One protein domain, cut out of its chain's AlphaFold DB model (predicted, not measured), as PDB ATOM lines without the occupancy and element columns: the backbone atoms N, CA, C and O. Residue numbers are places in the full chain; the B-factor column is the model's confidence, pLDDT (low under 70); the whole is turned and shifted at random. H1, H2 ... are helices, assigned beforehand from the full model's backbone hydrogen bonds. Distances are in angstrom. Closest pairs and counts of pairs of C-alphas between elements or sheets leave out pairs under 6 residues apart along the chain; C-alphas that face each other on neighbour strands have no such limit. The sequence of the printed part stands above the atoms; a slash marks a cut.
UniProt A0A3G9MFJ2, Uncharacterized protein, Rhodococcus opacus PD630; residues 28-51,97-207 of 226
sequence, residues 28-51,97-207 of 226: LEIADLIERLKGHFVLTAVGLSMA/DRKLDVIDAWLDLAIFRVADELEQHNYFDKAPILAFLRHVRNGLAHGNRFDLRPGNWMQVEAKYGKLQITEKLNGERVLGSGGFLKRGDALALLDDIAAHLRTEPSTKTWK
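What this domain is: This is residues 28 to 51 and 97 to 207 of the 226 residues of an uncharacterized protein of Rhodococcus opacus PD630 (UniProt A0A3G9MFJ2). Two long helices, H1 and H2, lie side by side and run opposite ways, and the shorter H4 joins them to make a three-helix bundle. H3 sits at a steep tilt across H2 and H4, on the side away from H1, and the long link of residues 142 to 182 loops round that side before it reaches H4. The printed part has 135 residues with four named helices, in the order H1, H2, H3, H4 along the chain, and no named strand; the class is all helix. The whole is compact, with a radius of gyration of the C-alphas of 14.7 A and spans of 50 by 34 by 25 A.

How they stand to each other: H1, residues 28 to 51, touches H2, residues 97 to 120, at a shallow tilt of 12 degrees, opposite ways; their closest C-alphas, those of Leu 37 and Ala 110, are 5.9 A apart. With residues 28 to 38 alone, H1 also touches H4, residues 183 to 199, at a shallow tilt of 25 degrees, opposite ways, and the closest C-alphas, those of Ala 31 and Ala 194, are 4.1 A apart. Residues 104 to 111 of H2 touch residues 183 to 190 of H4 at a shallow tilt of 23 degrees, the same way; the closest C-alphas are those of Leu 107 and Arg 183, 7.6 A apart. H1, H2 and H4 form a bundle, three helices at shallow tilts to each other. H3, residues 128 to 141, touches residues 108 to 115 of H2 at a steep tilt of 54 degrees, with the C-alphas of Phe 112 and Arg 137 closest at 6.0 A. H3 and H4 form a helical hairpin, running opposite ways at a steep tilt of 43 degrees; the closest C-alphas, those of Ile 129 and Ile 193, are 6.9 A apart. H1 and H3 are apart. In H1, H2, H3 and H4 every O i to N i+4 pair is within hydrogen-bond range.

Where its parts are: H1 begins at C-alpha 28, (27.876, 82.027, 70.414), and measures 34.0 A from first to last C-alpha. H2 measures 34.1 A and begins at C-alpha 97, (58.781, 87.715, 87.071). H3 measures 20.1 A. H4 measures 24.7 A and ends at C-alpha 199, (29.493, 73.950, 66.250).

The domain as a whole: The two C-alphas farthest apart, those of Ala 51 and Lys 207, are 49.9 A from each other. Residues 52 to 96 are not printed, and C-alphas 51 and 97 are 15.3 A apart across the cut. The link from H2 to H3 is short, with 7 residues, and that from H3 to H4 is long, with 41; in it residues 159 to 160 pair with residues 163 to 164, antiparallel. The mean pLDDT of the printed part is 89.7, and residues 150 to 156 and 200 to 207 are under 70.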
ATOM      1  N   LEU A  28      27.216  81.073  71.307       88.75
ATOM      2  CA  LEU A  28      27.876  82.027  70.414       88.75
ATOM      3  C   LEU A  28      28.391  83.281  71.137       88.75
ATOM      4  O   LEU A  28      29.525  83.677  70.906       88.75
ATOM      5  N   GLU A  29      27.628  83.879  72.051       90.50
ATOM      6  CA  GLU A  29      28.075  85.047  72.826       90.50
ATOM      7  C   GLU A  29      29.223  84.709  73.783       90.50
ATOM      8  O   GLU A  29      30.130  85.528  73.954       90.50
ATOM      9  N   ILE A  30      29.228  83.500  74.357       93.88
ATOM     10  CA  ILE A  30      30.359  83.000  75.154       93.88
ATOM     11  C   ILE A  30      31.579  82.772  74.248       93.88
ATOM     12  O   ILE A  30      32.695  83.148  74.609       93.88
ATOM     13  N   ALA A  31      31.386  82.223  73.046       94.75
ATOM     14  CA  ALA A  31      32.460  82.078  72.065       94.75
ATOM     15  C   ALA A  31      33.030  83.441  71.625       94.75
ATOM     16  O   ALA A  31      34.244  83.608  71.521       94.75
ATOM     17  N   ASP A  32      32.184  84.449  71.429       94.75
ATOM     18  CA  ASP A  32      32.621  85.799  71.068       94.75
ATOM     19  C   ASP A  32      33.278  86.527  72.245       94.75
ATOM     20  O   ASP A  32      34.210  87.311  72.056       94.75
ATOM     21  N   LEU A  33      32.841  86.253  73.476       96.06
ATOM     22  CA  LEU A  33      33.534  86.695  74.683       96.06
ATOM     23  C   LEU A  33      34.958  86.135  74.735       96.06
ATOM     24  O   LEU A  33      35.879  86.893  75.039       96.06
ATOM     25  N   ILE A  34      35.144  84.852  74.419       97.69
ATOM     26  CA  ILE A  34      36.472  84.236  74.358       97.69
ATOM     27  C   ILE A  34      37.374  84.999  73.378       97.69
ATOM     28  O   ILE A  34      38.473  85.405  73.760       97.69
ATOM     29  N   GLU A  35      36.902  85.277  72.158       96.38
ATOM     30  CA  GLU A  35      37.695  86.027  71.170       96.38
ATOM     31  C   GLU A  35      38.060  87.430  71.664       96.38
ATOM     32  O   GLU A  35      39.209  87.861  71.535       96.38
ATOM     33  N   ARG A  36      37.111  88.139  72.291       97.19
ATOM     34  CA  ARG A  36      37.378  89.463  72.879       97.19
ATOM     35  C   ARG A  36      38.454  89.394  73.962       97.19
ATOM     36  O   ARG A  36      39.380  90.202  73.953       97.19
ATOM     37  N   LEU A  37      38.372  88.423  74.873       97.38
ATOM     38  CA  LEU A  37      39.336  88.260  75.968       97.38
ATOM     39  C   LEU A  37      40.737  87.884  75.467       97.38
ATOM     40  O   LEU A  37      41.731  88.360  76.024       97.38
ATOM     41  N   LYS A  38      40.828  87.101  74.387       96.31
ATOM     42  CA  LYS A  38      42.092  86.843  73.685       96.31
ATOM     43  C   LYS A  38      42.643  88.102  73.018       96.31
ATOM     44  O   LYS A  38      43.840  88.363  73.107       96.31
ATOM     45  N   GLY A  39      41.786  88.916  72.403       95.81
ATOM     46  CA  GLY A  39      42.174  90.230  71.889       95.81
ATOM     47  C   GLY A  39      42.764  91.116  72.989       95.81
ATOM     48  O   GLY A  39      43.829  91.704  72.815       95.81
ATOM     49  N   HIS A  40      42.138  91.133  74.166       95.81
ATOM     50  CA  HIS A  40      42.682  91.845  75.319       95.81
ATOM     51  C   HIS A  40      44.007  91.250  75.820       95.81
ATOM     52  O   HIS A  40      44.872  92.011  76.235       95.81
ATOM     53  N   PHE A  41      44.219  89.931  75.735       95.00
ATOM     54  CA  PHE A  41      45.517  89.329  76.066       95.00
ATOM     55  C   PHE A  41      46.628  89.893  75.173       95.00
ATOM     56  O   PHE A  41      47.694  90.253  75.669       95.00
ATOM     57  N   VAL A  42      46.366  90.026  73.868       95.25
ATOM     58  CA  VAL A  42      47.313  90.647  72.929       95.25
ATOM     59  C   VAL A  42      47.577  92.102  73.311       95.25
ATOM     60  O   VAL A  42      48.738  92.503  73.379       95.25
ATOM     61  N   LEU A  43      46.531  92.877  73.616       95.50
ATOM     62  CA  LEU A  43      46.679  94.266  74.064       95.50
ATOM     63  C   LEU A  43      47.500  94.370  75.352       95.50
ATOM     64  O   LEU A  43      48.369  95.231  75.438       95.50
ATOM     65  N   THR A  44      47.287  93.477  76.317       94.81
ATOM     66  CA  THR A  44      48.063  93.420  77.562       94.81
ATOM     67  C   THR A  44      49.522  93.069  77.287       94.81
ATOM     68  O   THR A  44      50.411  93.744  77.796       94.81
ATOM     69  N   ALA A  45      49.801  92.065  76.454       93.12
ATOM     70  CA  ALA A  45      51.169  91.643  76.151       93.12
ATOM     71  C   ALA A  45      51.962  92.717  75.390       93.12
ATOM     72  O   ALA A  45      53.107  93.021  75.741       93.12
ATOM     73  N   VAL A  46      51.347  93.321  74.370       94.31
ATOM     74  CA  VAL A  46      51.950  94.416  73.600       94.31
ATOM     75  C   VAL A  46      52.086  95.662  74.470       94.31
ATOM     76  O   VAL A  46      53.169  96.235  74.545       94.31
ATOM     77  N   GLY A  47      51.019  96.046  75.172       93.06
ATOM     78  CA  GLY A  47      50.991  97.213  76.047       93.06
ATOM     79  C   GLY A  47      52.027  97.126  77.162       93.06
ATOM     80  O   GLY A  47      52.769  98.081  77.366       93.06
ATOM     81  N   LEU A  48      52.159  95.968  77.815       94.00
ATOM     82  CA  LEU A  48      53.209  95.722  78.803       94.00
ATOM     83  C   LEU A  48      54.600  95.874  78.183       94.00
ATOM     84  O   LEU A  48      55.442  96.554  78.758       94.00
ATOM     85  N   SER A  49      54.830  95.288  77.005       91.69
ATOM     86  CA  SER A  49      56.121  95.373  76.307       91.69
ATOM     87  C   SER A  49      56.496  96.816  75.952       91.69
ATOM     88  O   SER A  49      57.657  97.197  76.075       91.69
ATOM     89  N   MET A  50      55.517  97.631  75.549       92.38
ATOM     90  CA  MET A  50      55.714  99.061  75.298       92.38
ATOM     91  C   MET A  50      55.945  99.841  76.594       92.38
ATOM     92  O   MET A  50      56.843 100.677  76.646       92.38
ATOM     93  N   ALA A  51      55.165  99.554  77.637       92.31
ATOM     94  CA  ALA A  51      55.252 100.231  78.925       92.31
ATOM     95  C   ALA A  51      56.614 100.012  79.592       92.31
ATOM     96  O   ALA A  51      57.157 100.931  80.186       92.31
ATOM     97  N   ASP A  97      59.813  88.518  86.415       90.50
ATOM     98  CA  ASP A  97      58.781  87.715  87.071       90.50
ATOM     99  C   ASP A  97      57.498  88.537  87.175       90.50
ATOM    100  O   ASP A  97      56.443  88.085  86.729       90.50
ATOM    101  N   ARG A  98      57.607  89.813  87.566       90.25
ATOM    102  CA  ARG A  98      56.480  90.755  87.548       90.25
ATOM    103  C   ARG A  98      55.842  90.896  86.167       90.25
ATOM    104  O   ARG A  98      54.617  90.938  86.062       90.25
ATOM    105  N   LYS A  99      56.639  90.955  85.092       91.00
ATOM    106  CA  LYS A  99      56.096  90.996  83.718       91.00
ATOM    107  C   LYS A  99      55.272  89.746  83.419       91.00
ATOM    108  O   LYS A  99      54.189  89.845  82.849       91.00
ATOM    109  N   LEU A 100      55.779  88.573  83.791       89.38
ATOM    110  CA  LEU A 100      55.084  87.307  83.575       89.38
ATOM    111  C   LEU A 100      53.825  87.181  84.440       89.38
ATOM    112  O   LEU A 100      52.820  86.676  83.944       89.38
ATOM    113  N   ASP A 101      53.849  87.701  85.664       90.69
ATOM    114  CA  ASP A 101      52.696  87.721  86.566       90.69
ATOM    115  C   ASP A 101      51.551  88.582  86.015       90.69
ATOM    116  O   ASP A 101      50.391  88.197  86.124       90.69
ATOM    117  N   VAL A 102      51.846  89.706  85.346       92.62
ATOM    118  CA  VAL A 102      50.818  90.517  84.656       92.62
ATOM    119  C   VAL A 102      50.141  89.716  83.539       92.62
ATOM    120  O   VAL A 102      48.920  89.778  83.372       92.62
ATOM    121  N   ILE A 103      50.920  88.944  82.780       92.06
ATOM    122  CA  ILE A 103      50.397  88.084  81.711       92.06
ATOM    123  C   ILE A 103      49.554  86.941  82.287       92.06
ATOM    124  O   ILE A 103      48.477  86.651  81.760       92.06
ATOM    125  N   ASP A 104      50.017  86.310  83.368       91.88
ATOM    126  CA  ASP A 104      49.282  85.240  84.050       91.88
ATOM    127  C   ASP A 104      47.979  85.751  84.660       91.88
ATOM    128  O   ASP A 104      46.934  85.144  84.442       91.88
ATOM    129  N   ALA A 105      47.999  86.915  85.313       93.44
ATOM    130  CA  ALA A 105      46.804  87.534  85.877       93.44
ATOM    131  C   ALA A 105      45.726  87.791  84.811       93.44
ATOM    132  O   ALA A 105      44.533  87.626  85.079       93.44
ATOM    133  N   TRP A 106      46.124  88.157  83.586       94.94
ATOM    134  CA  TRP A 106      45.170  88.320  82.490       94.94
ATOM    135  C   TRP A 106      44.562  86.989  82.034       94.94
ATOM    136  O   TRP A 106      43.355  86.912  81.794       94.94
ATOM    137  N   LEU A 107      45.375  85.934  81.914       94.81
ATOM    138  CA  LEU A 107      44.877  84.602  81.557       94.81
ATOM    139  C   LEU A 107      43.945  84.039  82.628       94.81
ATOM    140  O   LEU A 107      42.896  83.495  82.283       94.81
ATOM    141  N   ASP A 108      44.288  84.222  83.901       95.69
ATOM    142  CA  ASP A 108      43.441  83.838  85.024       95.69
ATOM    143  C   ASP A 108      42.081  84.531  84.922       95.69
ATOM    144  O   ASP A 108      41.043  83.867  84.938       95.69
ATOM    145  N   LEU A 109      42.070  85.855  84.723       96.25
ATOM    146  CA  LEU A 109      40.839  86.628  84.546       96.25
ATOM    147  C   LEU A 109      40.017  86.140  83.346       96.25
ATOM    148  O   LEU A 109      38.796  86.013  83.454       96.25
ATOM    149  N   ALA A 110      40.665  85.861  82.214       97.31
ATOM    150  CA  ALA A 110      39.984  85.366  81.024       97.31
ATOM    151  C   ALA A 110      39.311  84.010  81.290       97.31
ATOM    152  O   ALA A 110      38.128  83.840  80.986       97.31
ATOM    153  N   ILE A 111      40.028  83.075  81.922       98.12
ATOM    154  CA  ILE A 111      39.490  81.767  82.312       98.12
ATOM    155  C   ILE A 111      38.331  81.934  83.295       98.12
ATOM    156  O   ILE A 111      37.283  81.325  83.090       98.12
ATOM    157  N   PHE A 112      38.480  82.771  84.327       98.06
ATOM    158  CA  PHE A 112      37.411  83.028  85.291       98.06
ATOM    159  C   PHE A 112      36.165  83.586  84.620       98.06
ATOM    160  O   PHE A 112      35.069  83.104  84.896       98.06
ATOM    161  N   ARG A 113      36.323  84.564  83.724       97.56
ATOM    162  CA  ARG A 113      35.190  85.208  83.066       97.56
ATOM    163  C   ARG A 113      34.439  84.238  82.161       97.56
ATOM    164  O   ARG A 113      33.219  84.191  82.223       97.56
ATOM    165  N   VAL A 114      35.146  83.438  81.367       97.38
ATOM    166  CA  VAL A 114      34.520  82.428  80.496       97.38
ATOM    167  C   VAL A 114      33.845  81.335  81.323       97.38
ATOM    168  O   VAL A 114      32.725  80.929  81.027       97.38
ATOM    169  N   ALA A 115      34.510  80.867  82.378       96.44
ATOM    170  CA  ALA A 115      33.978  79.843  83.263       96.44
ATOM    171  C   ALA A 115      32.724  80.300  84.023       96.44
ATOM    172  O   ALA A 115      31.821  79.494  84.217       96.44
ATOM    173  N   ASP A 116      32.663  81.565  84.442       95.69
ATOM    174  CA  ASP A 116      31.484  82.163  85.077       95.69
ATOM    175  C   ASP A 116      30.272  82.136  84.131       95.69
ATOM    176  O   ASP A 116      29.225  81.610  84.499       95.69
ATOM    177  N   GLU A 117      30.434  82.569  82.876       94.56
ATOM    178  CA  GLU A 117      29.352  82.490  81.880       94.56
ATOM    179  C   GLU A 117      28.933  81.029  81.611       94.56
ATOM    180  O   GLU A 117      27.750  80.691  81.588       94.56
ATOM    181  N   LEU A 118      29.893  80.107  81.470       92.94
ATOM    182  CA  LEU A 118      29.575  78.686  81.289       92.94
ATOM    183  C   LEU A 118      28.823  78.092  82.489       92.94
ATOM    184  O   LEU A 118      27.947  77.246  82.292       92.94
ATOM    185  N   GLU A 119      29.139  78.512  83.716       91.56
ATOM    186  CA  GLU A 119      28.442  78.075  84.928       91.56
ATOM    187  C   GLU A 119      27.016  78.621  84.987       91.56
ATOM    188  O   GLU A 119      26.076  77.842  85.150       91.56
ATOM    189  N   GLN A 120      26.847  79.931  84.785       89.81
ATOM    190  CA  GLN A 120      25.543  80.608  84.815       89.81
ATOM    191  C   GLN A 120      24.554  80.002  83.810       89.81
ATOM    192  O   GLN A 120      23.348  79.958  84.061       89.81
ATOM    193  N   HIS A 121      25.070  79.457  82.707       86.88
ATOM    194  CA  HIS A 121      24.290  78.813  81.655       86.88
ATOM    195  C   HIS A 121      24.352  77.267  81.666       86.88
ATOM    196  O   HIS A 121      23.875  76.617  80.731       86.88
ATOM    197  N   ASN A 122      24.875  76.656  82.736       86.81
ATOM    198  CA  ASN A 122      24.915  75.202  82.967       86.81
ATOM    199  C   ASN A 122      25.614  74.390  81.853       86.81
ATOM    200  O   ASN A 122      25.157  73.310  81.469       86.81
ATOM    201  N   TYR A 123      26.725  74.890  81.309       87.69
ATOM    202  CA  TYR A 123      27.447  74.254  80.201       87.69
ATOM    203  C   TYR A 123      28.481  73.200  80.618       87.69
ATOM    204  O   TYR A 123      28.807  72.326  79.817       87.69
ATOM    205  N   PHE A 124      29.009  73.238  81.844       88.94
ATOM    206  CA  PHE A 124      30.142  72.379  82.220       88.94
ATOM    207  C   PHE A 124      29.875  70.874  82.123       88.94
ATOM    208  O   PHE A 124      30.788  70.106  81.820       88.94
ATOM    209  N   ASP A 125      28.620  70.462  82.290       83.19
ATOM    210  CA  ASP A 125      28.198  69.062  82.238       83.19
ATOM    211  C   ASP A 125      27.701  68.670  80.835       83.19
ATOM    212  O   ASP A 125      26.833  67.805  80.698       83.19
ATOM    213  N   LYS A 126      28.196  69.335  79.783       84.56
ATOM    214  CA  LYS A 126      27.762  69.092  78.396       84.56
ATOM    215  C   LYS A 126      28.855  68.573  77.464       84.56
ATOM    216  O   LYS A 126      28.524  67.951  76.463       84.56
ATOM    217  N   ALA A 127      30.135  68.768  77.797       87.69
ATOM    218  CA  ALA A 127      31.262  68.243  77.021       87.69
ATOM    219  C   ALA A 127      32.513  68.013  77.893       87.69
ATOM    220  O   ALA A 127      32.685  68.724  78.888       87.69
ATOM    221  N   PRO A 128      33.429  67.084  77.535       91.62
ATOM    222  CA  PRO A 128      34.627  66.805  78.338       91.62
ATOM    223  C   PRO A 128      35.575  68.007  78.444       91.62
ATOM    224  O   PRO A 128      36.186  68.232  79.486       91.62
ATOM    225  N   ILE A 129      35.654  68.813  77.380       94.00
ATOM    226  CA  ILE A 129      36.465  70.038  77.328       94.00
ATOM    227  C   ILE A 129      35.915  71.139  78.249       94.00
ATOM    228  O   ILE A 129      36.675  71.887  78.860       94.00
ATOM    229  N   LEU A 130      34.591  71.197  78.426       93.44
ATOM    230  CA  LEU A 130      33.942  72.148  79.329       93.44
ATOM    231  C   LEU A 130      34.140  71.715  80.787       93.44
ATOM    232  O   LEU A 130      34.512  72.528  81.635       93.44
ATOM    233  N   ALA A 131      34.003  70.416  81.069       92.12
ATOM    234  CA  ALA A 131      34.377  69.839  82.357       92.12
ATOM    235  C   ALA A 131      35.857  70.101  82.693       92.12
ATOM    236  O   ALA A 131      36.180  70.464  83.828       92.12
ATOM    237  N   PHE A 132      36.750  69.973  81.706       95.56
ATOM    238  CA  PHE A 132      38.169  70.296  81.841       95.56
ATOM    239  C   PHE A 132      38.380  71.755  82.261       95.56
ATOM    240  O   PHE A 132      39.034  71.998  83.278       95.56
ATOM    241  N   LEU A 133      37.770  72.720  81.557       97.00
ATOM    242  CA  LEU A 133      37.872  74.143  81.907       97.00
ATOM    243  C   LEU A 133      37.370  74.430  83.324       97.00
ATOM    244  O   LEU A 133      37.987  75.210  84.047       97.00
ATOM    245  N   ARG A 134      36.293  73.771  83.763       94.81
ATOM    246  CA  ARG A 134      35.797  73.929  85.132       94.81
ATOM    247  C   ARG A 134      36.851  73.558  86.172       94.81
ATOM    248  O   ARG A 134      37.038  74.284  87.145       94.81
ATOM    249  N   HIS A 135      37.552  72.440  85.977       94.69
ATOM    250  CA  HIS A 135      38.614  72.013  86.892       94.69
ATOM    251  C   HIS A 135      39.826  72.945  86.852       94.69
ATOM    252  O   HIS A 135      40.390  73.232  87.908       94.69
ATOM    253  N   VAL A 136      40.185  73.462  85.672       97.06
ATOM    254  CA  VAL A 136      41.209  74.509  85.528       97.06
ATOM    255  C   VAL A 136      40.815  75.736  86.351       97.06
ATOM    256  O   VAL A 136      41.561  76.132  87.244       97.06
ATOM    257  N   ARG A 137      39.612  76.281  86.135       96.56
ATOM    258  CA  ARG A 137      39.103  77.444  86.872       96.56
ATOM    259  C   ARG A 137      39.062  77.214  88.380       96.56
ATOM    260  O   ARG A 137      39.469  78.090  89.136       96.56
ATOM    261  N   ASN A 138      38.584  76.056  88.830       95.06
ATOM    262  CA  ASN A 138      38.543  75.748  90.259       95.06
ATOM    263  C   ASN A 138      39.952  75.716  90.853       95.06
ATOM    264  O   ASN A 138      40.176  76.273  91.920       95.06
ATOM    265  N   GLY A 139      40.921  75.126  90.151       95.56
ATOM    266  CA  GLY A 139      42.289  75.128  90.643       95.56
ATOM    267  C   GLY A 139      42.922  76.526  90.668       95.56
ATOM    268  O   GLY A 139      43.625  76.858  91.620       95.56
ATOM    269  N   LEU A 140      42.611  77.393  89.697       96.69
ATOM    270  CA  LEU A 140      43.003  78.809  89.748       96.69
ATOM    271  C   LEU A 140      42.406  79.516  90.974       96.69
ATOM    272  O   LEU A 140      43.142  80.174  91.710       96.69
ATOM    273  N   ALA A 141      41.116  79.303  91.259       95.25
ATOM    274  CA  ALA A 141      40.451  79.854  92.446       95.25
ATOM    275  C   ALA A 141      41.083  79.376  93.768       95.25
ATOM    276  O   ALA A 141      41.020  80.076  94.777       95.25
ATOM    277  N   HIS A 142      41.730  78.208  93.765       93.62
ATOM    278  CA  HIS A 142      42.444  77.637  94.910       93.62
ATOM    279  C   HIS A 142      43.947  77.956  94.903       93.62
ATOM    280  O   HIS A 142      44.775  77.137  95.306       93.62
ATOM    281  N   GLY A 143      44.314  79.164  94.466       94.62
ATOM    282  CA  GLY A 143      45.701  79.629  94.479       94.62
ATOM    283  C   GLY A 143      46.559  78.951  93.412       94.62
ATOM    284  O   GLY A 143      47.713  78.604  93.675       94.62
ATOM    285  N   ASN A 144      45.985  78.743  92.222       96.19
ATOM    286  CA  ASN A 144      46.637  78.089  91.086       96.19
ATOM    287  C   ASN A 144      47.110  76.654  91.401       96.19
ATOM    288  O   ASN A 144      48.204  76.232  91.016       96.19
ATOM    289  N   ARG A 145      46.275  75.884  92.109       96.56
ATOM    290  CA  ARG A 145      46.496  74.465  92.418       96.56
ATOM    291  C   ARG A 145      45.212  73.669  92.301       96.56
ATOM    292  O   ARG A 145      44.175  74.083  92.803       96.56
ATOM    293  N   PHE A 146      45.279  72.496  91.684       95.00
ATOM    294  CA  PHE A 146      44.117  71.621  91.596       95.00
ATOM    295  C   PHE A 146      43.644  71.163  92.985       95.00
ATOM    296  O   PHE A 146      44.435  70.659  93.779       95.00
ATOM    297  N   ASP A 147      42.339  71.267  93.241       90.31
ATOM    298  CA  ASP A 147      41.664  70.668  94.399       90.31
ATOM    299  C   ASP A 147      40.706  69.568  93.921       90.31
ATOM    300  O   ASP A 147      39.576  69.837  93.511       90.31
ATOM    301  N   LEU A 148      41.186  68.323  93.914       88.00
ATOM    302  CA  LEU A 148      40.504  67.161  93.323       88.00
ATOM    303  C   LEU A 148      40.167  66.105  94.380       88.00
ATOM    304  O   LEU A 148      40.154  64.908  94.097       88.00
ATOM    305  N   ARG A 149      39.924  66.539  95.620       79.19
ATOM    306  CA  ARG A 149      39.526  65.649  96.719       79.19
ATOM    307  C   ARG A 149      38.182  64.959  96.418       79.19
ATOM    308  O   ARG A 149      37.338  65.539  95.724       79.19
ATOM    309  N   PRO A 150      37.934  63.753  96.970       68.75
ATOM    310  CA  PRO A 150      36.649  63.070  96.823       68.75
ATOM    311  C   PRO A 150      35.477  63.988  97.206       68.75
ATOM    312  O   PRO A 150      35.481  64.583  98.280       68.75
ATOM    313  N   GLY A 151      34.488  64.117  96.317       67.31
ATOM    314  CA  GLY A 151      33.352  65.039  96.465       67.31
ATOM    315  C   GLY A 151      33.486  66.364  95.698       67.31
ATOM    316  O   GLY A 151      32.465  66.906  95.283       67.31
ATOM    317  N   ASN A 152      34.711  66.824  95.413       63.31
ATOM    318  CA  ASN A 152      34.987  67.979  94.537       63.31
ATOM    319  C   ASN A 152      35.264  67.561  93.077       63.31
ATOM    320  O   ASN A 152      35.354  68.393  92.172       63.31
ATOM    321  N   TRP A 153      35.400  66.254  92.843       64.25
ATOM    322  CA  TRP A 153      35.635  65.649  91.537       64.25
ATOM    323  C   TRP A 153      34.324  65.364  90.791       64.25
ATOM    324  O   TRP A 153      33.335  64.938  91.391       64.25
ATOM    325  N   MET A 154      34.309  65.587  89.474       62.25
ATOM    326  CA  MET A 154      33.124  65.349  88.654       62.25
ATOM    327  C   MET A 154      33.071  63.949  88.054       62.25
ATOM    328  O   MET A 154      34.081  63.285  87.865       62.25
ATOM    329  N   GLN A 155      31.861  63.530  87.690       61.38
ATOM    330  CA  GLN A 155      31.623  62.261  87.003       61.38
ATOM    331  C   GLN A 155      31.797  62.352  85.477       61.38
ATOM    332  O   GLN A 155      31.785  61.316  84.816       61.38
ATOM    333  N   VAL A 156      31.922  63.562  84.918       68.50
ATOM    334  CA  VAL A 156      32.242  63.781  83.500       68.50
ATOM    335  C   VAL A 156      33.756  63.747  83.341       68.50
ATOM    336  O   VAL A 156      34.477  64.372  84.118       68.50
ATOM    337  N   GLU A 157      34.235  63.022  82.332       84.44
ATOM    338  CA  GLU A 157      35.656  62.991  82.004       84.44
ATOM    339  C   GLU A 157      36.153  64.411  81.690       84.44
ATOM    340  O   GLU A 157      35.646  65.071  80.789       84.44
ATOM    341  N   ALA A 158      37.149  64.887  82.434       90.88
ATOM    342  CA  ALA A 158      37.782  66.180  82.210       90.88
ATOM    343  C   ALA A 158      38.974  65.995  81.264       90.88
ATOM    344  O   ALA A 158      40.090  65.700  81.707       90.88
ATOM    345  N   LYS A 159      38.738  66.136  79.956       92.38
ATOM    346  CA  LYS A 159      39.738  65.851  78.919       92.38
ATOM    347  C   LYS A 159      39.796  66.933  77.847       92.38
ATOM    348  O   LYS A 159      38.766  67.387  77.356       92.38
ATOM    349  N   TYR A 160      41.019  67.270  77.454       94.00
ATOM    350  CA  TYR A 160      41.342  68.205  76.386       94.00
ATOM    351  C   TYR A 160      42.519  67.666  75.559       94.00
ATOM    352  O   TYR A 160      43.653  67.591  76.034       94.00
ATOM    353  N   GLY A 161      42.258  67.230  74.324       91.44
ATOM    354  CA  GLY A 161      43.271  66.583  73.485       91.44
ATOM    355  C   GLY A 161      43.911  65.369  74.177       91.44
ATOM    356  O   GLY A 161      43.237  64.383  74.485       91.44
ATOM    357  N   LYS A 162      45.228  65.443  74.418       92.94
ATOM    358  CA  LYS A 162      45.997  64.422  75.163       92.94
ATOM    359  C   LYS A 162      46.049  64.680  76.672       92.94
ATOM    360  O   LYS A 162      46.533  63.825  77.410       92.94
ATOM    361  N   LEU A 163      45.590  65.844  77.125       95.38
ATOM    362  CA  LEU A 163      45.570  66.222  78.529       95.38
ATOM    363  C   LEU A 163      44.299  65.691  79.179       95.38
ATOM    364  O   LEU A 163      43.192  65.852  78.665       95.38
ATOM    365  N   GLN A 164      44.463  65.078  80.340       94.06
ATOM    366  CA  GLN A 164      43.356  64.593  81.142       94.06
ATOM    367  C   GLN A 164      43.608  64.977  82.588       94.06
ATOM    368  O   GLN A 164      44.659  64.658  83.149       94.06
ATOM    369  N   ILE A 165      42.639  65.662  83.185       92.94
ATOM    370  CA  ILE A 165      42.677  65.935  84.614       92.94
ATOM    371  C   ILE A 165      42.173  64.673  85.308       92.94
ATOM    372  O   ILE A 165      41.170  64.080  84.914       92.94
ATOM    373  N   THR A 166      42.907  64.227  86.320       90.12
ATOM    374  CA  THR A 166      42.534  63.098  87.179       90.12
ATOM    375  C   THR A 166      42.913  63.438  88.611       90.12
ATOM    376  O   THR A 166      43.760  64.305  88.824       90.12
ATOM    377  N   GLU A 167      42.364  62.720  89.590       88.31
ATOM    378  CA  GLU A 167      42.663  62.915  91.021       88.31
ATOM    379  C   GLU A 167      44.169  62.891  91.350       88.31
ATOM    380  O   GLU A 167      44.601  63.507  92.320       88.31
ATOM    381  N   LYS A 168      44.996  62.248  90.509       90.19
ATOM    382  CA  LYS A 168      46.463  62.230  90.646       90.19
ATOM    383  C   LYS A 168      47.112  63.613  90.542       90.19
ATOM    384  O   LYS A 168      48.244  63.762  90.976       90.19
ATOM    385  N   LEU A 169      46.420  64.594  89.961       94.00
ATOM    386  CA  LEU A 169      46.896  65.973  89.854       94.00
ATOM    387  C   LEU A 169      46.550  66.820  91.087       94.00
ATOM    388  O   LEU A 169      46.813  68.017  91.087       94.00
ATOM    389  N   ASN A 170      45.929  66.258  92.130       94.19
ATOM    390  CA  ASN A 170      45.563  67.024  93.319       94.19
ATOM    391  C   ASN A 170      46.785  67.723  93.950       94.19
ATOM    392  O   ASN A 170      47.770  67.073  94.292       94.19
ATOM    393  N   GLY A 171      46.696  69.039  94.151       94.31
ATOM    394  CA  GLY A 171      47.768  69.893  94.670       94.31
ATOM    395  C   GLY A 171      48.759  70.401  93.615       94.31
ATOM    396  O   GLY A 171      49.515  71.337  93.904       94.31
ATOM    397  N   GLU A 172      48.742  69.845  92.401       96.75
ATOM    398  CA  GLU A 172      49.615  70.276  91.307       96.75
ATOM    399  C   GLU A 172      49.250  71.672  90.813       96.75
ATOM    400  O   GLU A 172      48.084  72.080  90.835       96.75
ATOM    401  N   ARG A 173      50.264  72.413  90.353       96.75
ATOM    402  CA  ARG A 173      50.080  73.762  89.809       96.75
ATOM    403  C   ARG A 173      49.302  73.694  88.493       96.75
ATOM    404  O   ARG A 173      49.665  72.921  87.607       96.75
ATOM    405  N   VAL A 174      48.273  74.529  88.340       97.12
ATOM    406  CA  VAL A 174      47.412  74.504  87.145       97.12
ATOM    407  C   VAL A 174      48.090  75.179  85.958       97.12
ATOM    408  O   VAL A 174      48.285  74.535  84.933       97.12
ATOM    409  N   LEU A 175      48.466  76.449  86.097       94.62
ATOM    410  CA  LEU A 175      48.939  77.312  85.015       94.62
ATOM    411  C   LEU A 175      50.337  77.880  85.304       94.62
ATOM    412  O   LEU A 175      50.735  78.069  86.458       94.62
ATOM    413  N   GLY A 176      51.073  78.185  84.236       86.94
ATOM    414  CA  GLY A 176      52.296  78.988  84.278       86.94
ATOM    415  C   GLY A 176      53.579  78.158  84.229       86.94
ATOM    416  O   GLY A 176      53.594  76.994  83.806       86.94
ATOM    417  N   SER A 177      54.698  78.765  84.632       79.12
ATOM    418  CA  SER A 177      55.990  78.069  84.658       79.12
ATOM    419  C   SER A 177      55.928  76.888  85.635       79.12
ATOM    420  O   SER A 177      55.541  77.044  86.789       79.12
ATOM    421  N   GLY A 178      56.218  75.681  85.144       85.12
ATOM    422  CA  GLY A 178      56.051  74.435  85.909       85.12
ATOM    423  C   GLY A 178      54.607  73.943  86.117       85.12
ATOM    424  O   GLY A 178      54.433  72.885  86.706       85.12
ATOM    425  N   GLY A 179      53.582  74.651  85.626       93.38
ATOM    426  CA  GLY A 179      52.184  74.208  85.702       93.38
ATOM    427  C   GLY A 179      51.833  73.095  84.709       93.38
ATOM    428  O   GLY A 179      52.553  72.887  83.720       93.38
ATOM    429  N   PHE A 180      50.712  72.417  84.979       97.19
ATOM    430  CA  PHE A 180      50.097  71.403  84.116       97.19
ATOM    431  C   PHE A 180      49.748  71.959  82.729       97.19
ATOM    432  O   PHE A 180      50.000  71.297  81.727       97.19
ATOM    433  N   LEU A 181      49.236  73.191  82.676       96.94
ATOM    434  CA  LEU A 181      49.030  73.970  81.461       96.94
ATOM    435  C   LEU A 181      50.108  75.043  81.325       96.94
ATOM    436  O   LEU A 181      50.416  75.784  82.267       96.94
ATOM    437  N   LYS A 182      50.649  75.181  80.116       94.94
ATOM    438  CA  LYS A 182      51.371  76.385  79.701       94.94
ATOM    439  C   LYS A 182      50.376  77.438  79.218       94.94
ATOM    440  O   LYS A 182      49.228  77.144  78.903       94.94
ATOM    441  N   ARG A 183      50.840  78.686  79.111       93.94
ATOM    442  CA  ARG A 183      50.029  79.817  78.616       93.94
ATOM    443  C   ARG A 183      49.431  79.545  77.232       93.94
ATOM    444  O   ARG A 183      48.269  79.845  76.995       93.94
ATOM    445  N   GLY A 184      50.223  78.934  76.347       94.50
ATOM    446  CA  GLY A 184      49.762  78.519  75.020       94.50
ATOM    447  C   GLY A 184      48.646  77.476  75.081       94.50
ATOM    448  O   GLY A 184      47.666  77.615  74.360       94.50
ATOM    449  N   ASP A 185      48.745  76.495  75.987       96.56
ATOM    450  CA  ASP A 185      47.699  75.482  76.176       96.56
ATOM    451  C   ASP A 185      46.393  76.113  76.676       96.56
ATOM    452  O   ASP A 185      45.316  75.718  76.247       96.56
ATOM    453  N   ALA A 186      46.478  77.118  77.555       96.50
ATOM    454  CA  ALA A 186      45.307  77.843  78.044       96.50
ATOM    455  C   ALA A 186      44.607  78.641  76.930       96.50
ATOM    456  O   ALA A 186      43.384  78.599  76.825       96.50
ATOM    457  N   LEU A 187      45.365  79.334  76.074       96.94
ATOM    458  CA  LEU A 187      44.802  80.052  74.925       96.94
ATOM    459  C   LEU A 187      44.193  79.090  73.893       96.94
ATOM    460  O   LEU A 187      43.092  79.343  73.414       96.94
ATOM    461  N   ALA A 188      44.868  77.975  73.602       97.62
ATOM    462  CA  ALA A 188      44.357  76.947  72.696       97.62
ATOM    463  C   ALA A 188      43.090  76.268  73.246       97.62
ATOM    464  O   ALA A 188      42.132  76.061  72.509       97.62
ATOM    465  N   LEU A 189      43.039  76.000  74.556       98.00
ATOM    466  CA  LEU A 189      41.839  75.495  75.222       98.00
ATOM    467  C   LEU A 189      40.655  76.449  75.036       98.00
ATOM    468  O   LEU A 189      39.548  75.995  74.756       98.00
ATOM    469  N   LEU A 190      40.872  77.758  75.195       98.19
ATOM    470  CA  LEU A 190      39.826  78.754  74.972       98.19
ATOM    471  C   LEU A 190      39.346  78.741  73.511       98.19
ATOM    472  O   LEU A 190      38.138  78.753  73.285       98.19
ATOM    473  N   ASP A 191      40.254  78.628  72.541       97.38
ATOM    474  CA  ASP A 191      39.899  78.508  71.119       97.38
ATOM    475  C   ASP A 191      39.050  77.279  70.818       97.38
ATOM    476  O   ASP A 191      38.001  77.384  70.177       97.38
ATOM    477  N   ASP A 192      39.453  76.126  71.339       97.00
ATOM    478  CA  ASP A 192      38.731  74.879  71.114       97.00
ATOM    479  C   ASP A 192      37.363  74.880  71.820       97.00
ATOM    480  O   ASP A 192      36.400  74.306  71.308       97.00
ATOM    481  N   ILE A 193      37.228  75.582  72.951       96.31
ATOM    482  CA  ILE A 193      35.929  75.814  73.596       96.31
ATOM    483  C   ILE A 193      35.060  76.751  72.759       96.31
ATOM    484  O   ILE A 193      33.886  76.450  72.554       96.31
ATOM    485  N   ALA A 194      35.605  77.856  72.248       95.50
ATOM    486  CA  ALA A 194      34.861  78.766  71.383       95.50
ATOM    487  C   ALA A 194      34.381  78.051  70.110       95.50
ATOM    488  O   ALA A 194      33.225  78.202  69.712       95.50
ATOM    489  N   ALA A 195      35.233  77.221  69.502       92.81
ATOM    490  CA  ALA A 195      34.867  76.377  68.371       92.81
ATOM    491  C   ALA A 195      33.755  75.385  68.742       92.81
ATOM    492  O   ALA A 195      32.730  75.346  68.062       92.81
ATOM    493  N   HIS A 196      33.904  74.655  69.855       90.69
ATOM    494  CA  HIS A 196      32.892  73.716  70.347       90.69
ATOM    495  C   HIS A 196      31.533  74.393  70.575       90.69
ATOM    496  O   HIS A 196      30.504  73.882  70.141       90.69
ATOM    497  N   LEU A 197      31.516  75.573  71.196       90.31
ATOM    498  CA  LEU A 197      30.293  76.337  71.449       90.31
ATOM    499  C   LEU A 197      29.613  76.825  70.157       90.31
ATOM    500  O   LEU A 197      28.388  76.955  70.127       90.31
ATOM    501  N   ARG A 198      30.382  77.071  69.090       88.88
ATOM    502  CA  ARG A 198      29.862  77.472  67.772       88.88
ATOM    503  C   ARG A 198      29.284  76.298  66.981       88.88
ATOM    504  O   ARG A 198      28.314  76.493  66.255       88.88
ATOM    505  N   THR A 199      29.869  75.105  67.087       81.75
ATOM    506  CA  THR A 199      29.493  73.950  66.250       81.75
ATOM    507  C   THR A 199      28.575  72.954  66.947       81.75
ATOM    508  O   THR A 199      27.766  72.307  66.289       81.75
ATOM    509  N   GLU A 200      28.684  72.817  68.266       69.69
ATOM    510  CA  GLU A 200      27.979  71.807  69.059       69.69
ATOM    511  C   GLU A 200      27.388  72.401  70.351       69.69
ATOM    512  O   GLU A 200      27.701  71.941  71.453       69.69
ATOM    513  N   PRO A 201      26.491  73.403  70.268       60.88
ATOM    514  CA  PRO A 201      25.821  73.958  71.436       60.88
ATOM    515  C   PRO A 201      24.752  72.974  71.928       60.88
ATOM    516  O   PRO A 201      23.553  73.218  71.798       60.88
ATOM    517  N   SER A 202      25.158  71.820  72.461       55.66
ATOM    518  CA  SER A 202      24.218  70.878  73.057       55.66
ATOM    519  C   SER A 202      23.363  71.614  74.093       55.66
ATOM    520  O   SER A 202      23.860  72.291  75.000       55.66
ATOM    521  N   THR A 203      22.047  71.497  73.970       58.03
ATOM    522  CA  THR A 203      21.109  72.005  74.976       58.03
ATOM    523  C   THR A 203      20.891  70.999  76.101       58.03
ATOM    524  O   THR A 203      20.415  71.387  77.162       58.03
ATOM    525  N   LYS A 204      21.300  69.739  75.900       53.75
ATOM    526  CA  LYS A 204      21.101  68.632  76.835       53.75
ATOM    527  C   LYS A 204      22.375  68.333  77.620       53.75
ATOM    528  O   LYS A 204      23.475  68.273  77.071       53.75
ATOM    529  N   THR A 205      22.214  68.117  78.912       57.81
ATOM    530  CA  THR A 205      23.238  67.583  79.812       57.81
ATOM    531  C   THR A 205      23.471  66.093  79.543       57.81
ATOM    532  O   THR A 205      22.597  65.396  79.026       57.81
ATOM    533  N   TRP A 206      24.620  65.548  79.952       56.38
ATOM    534  CA  TRP A 206      24.883  64.103  79.828       56.38
ATOM    535  C   TRP A 206      23.838  63.222  80.527       56.38
ATOM    536  O   TRP A 206      23.537  62.128  80.050       56.38
ATOM    537  N   LYS A 207      23.251  63.719  81.629       54.75
ATOM    538  CA  LYS A 207      22.141  63.057  82.335       54.75
ATOM    539  C   LYS A 207      20.916  62.915  81.434       54.75
ATOM    540  O   LYS A 207      20.297  61.857  81.407       54.75
TER     541      LYS A 207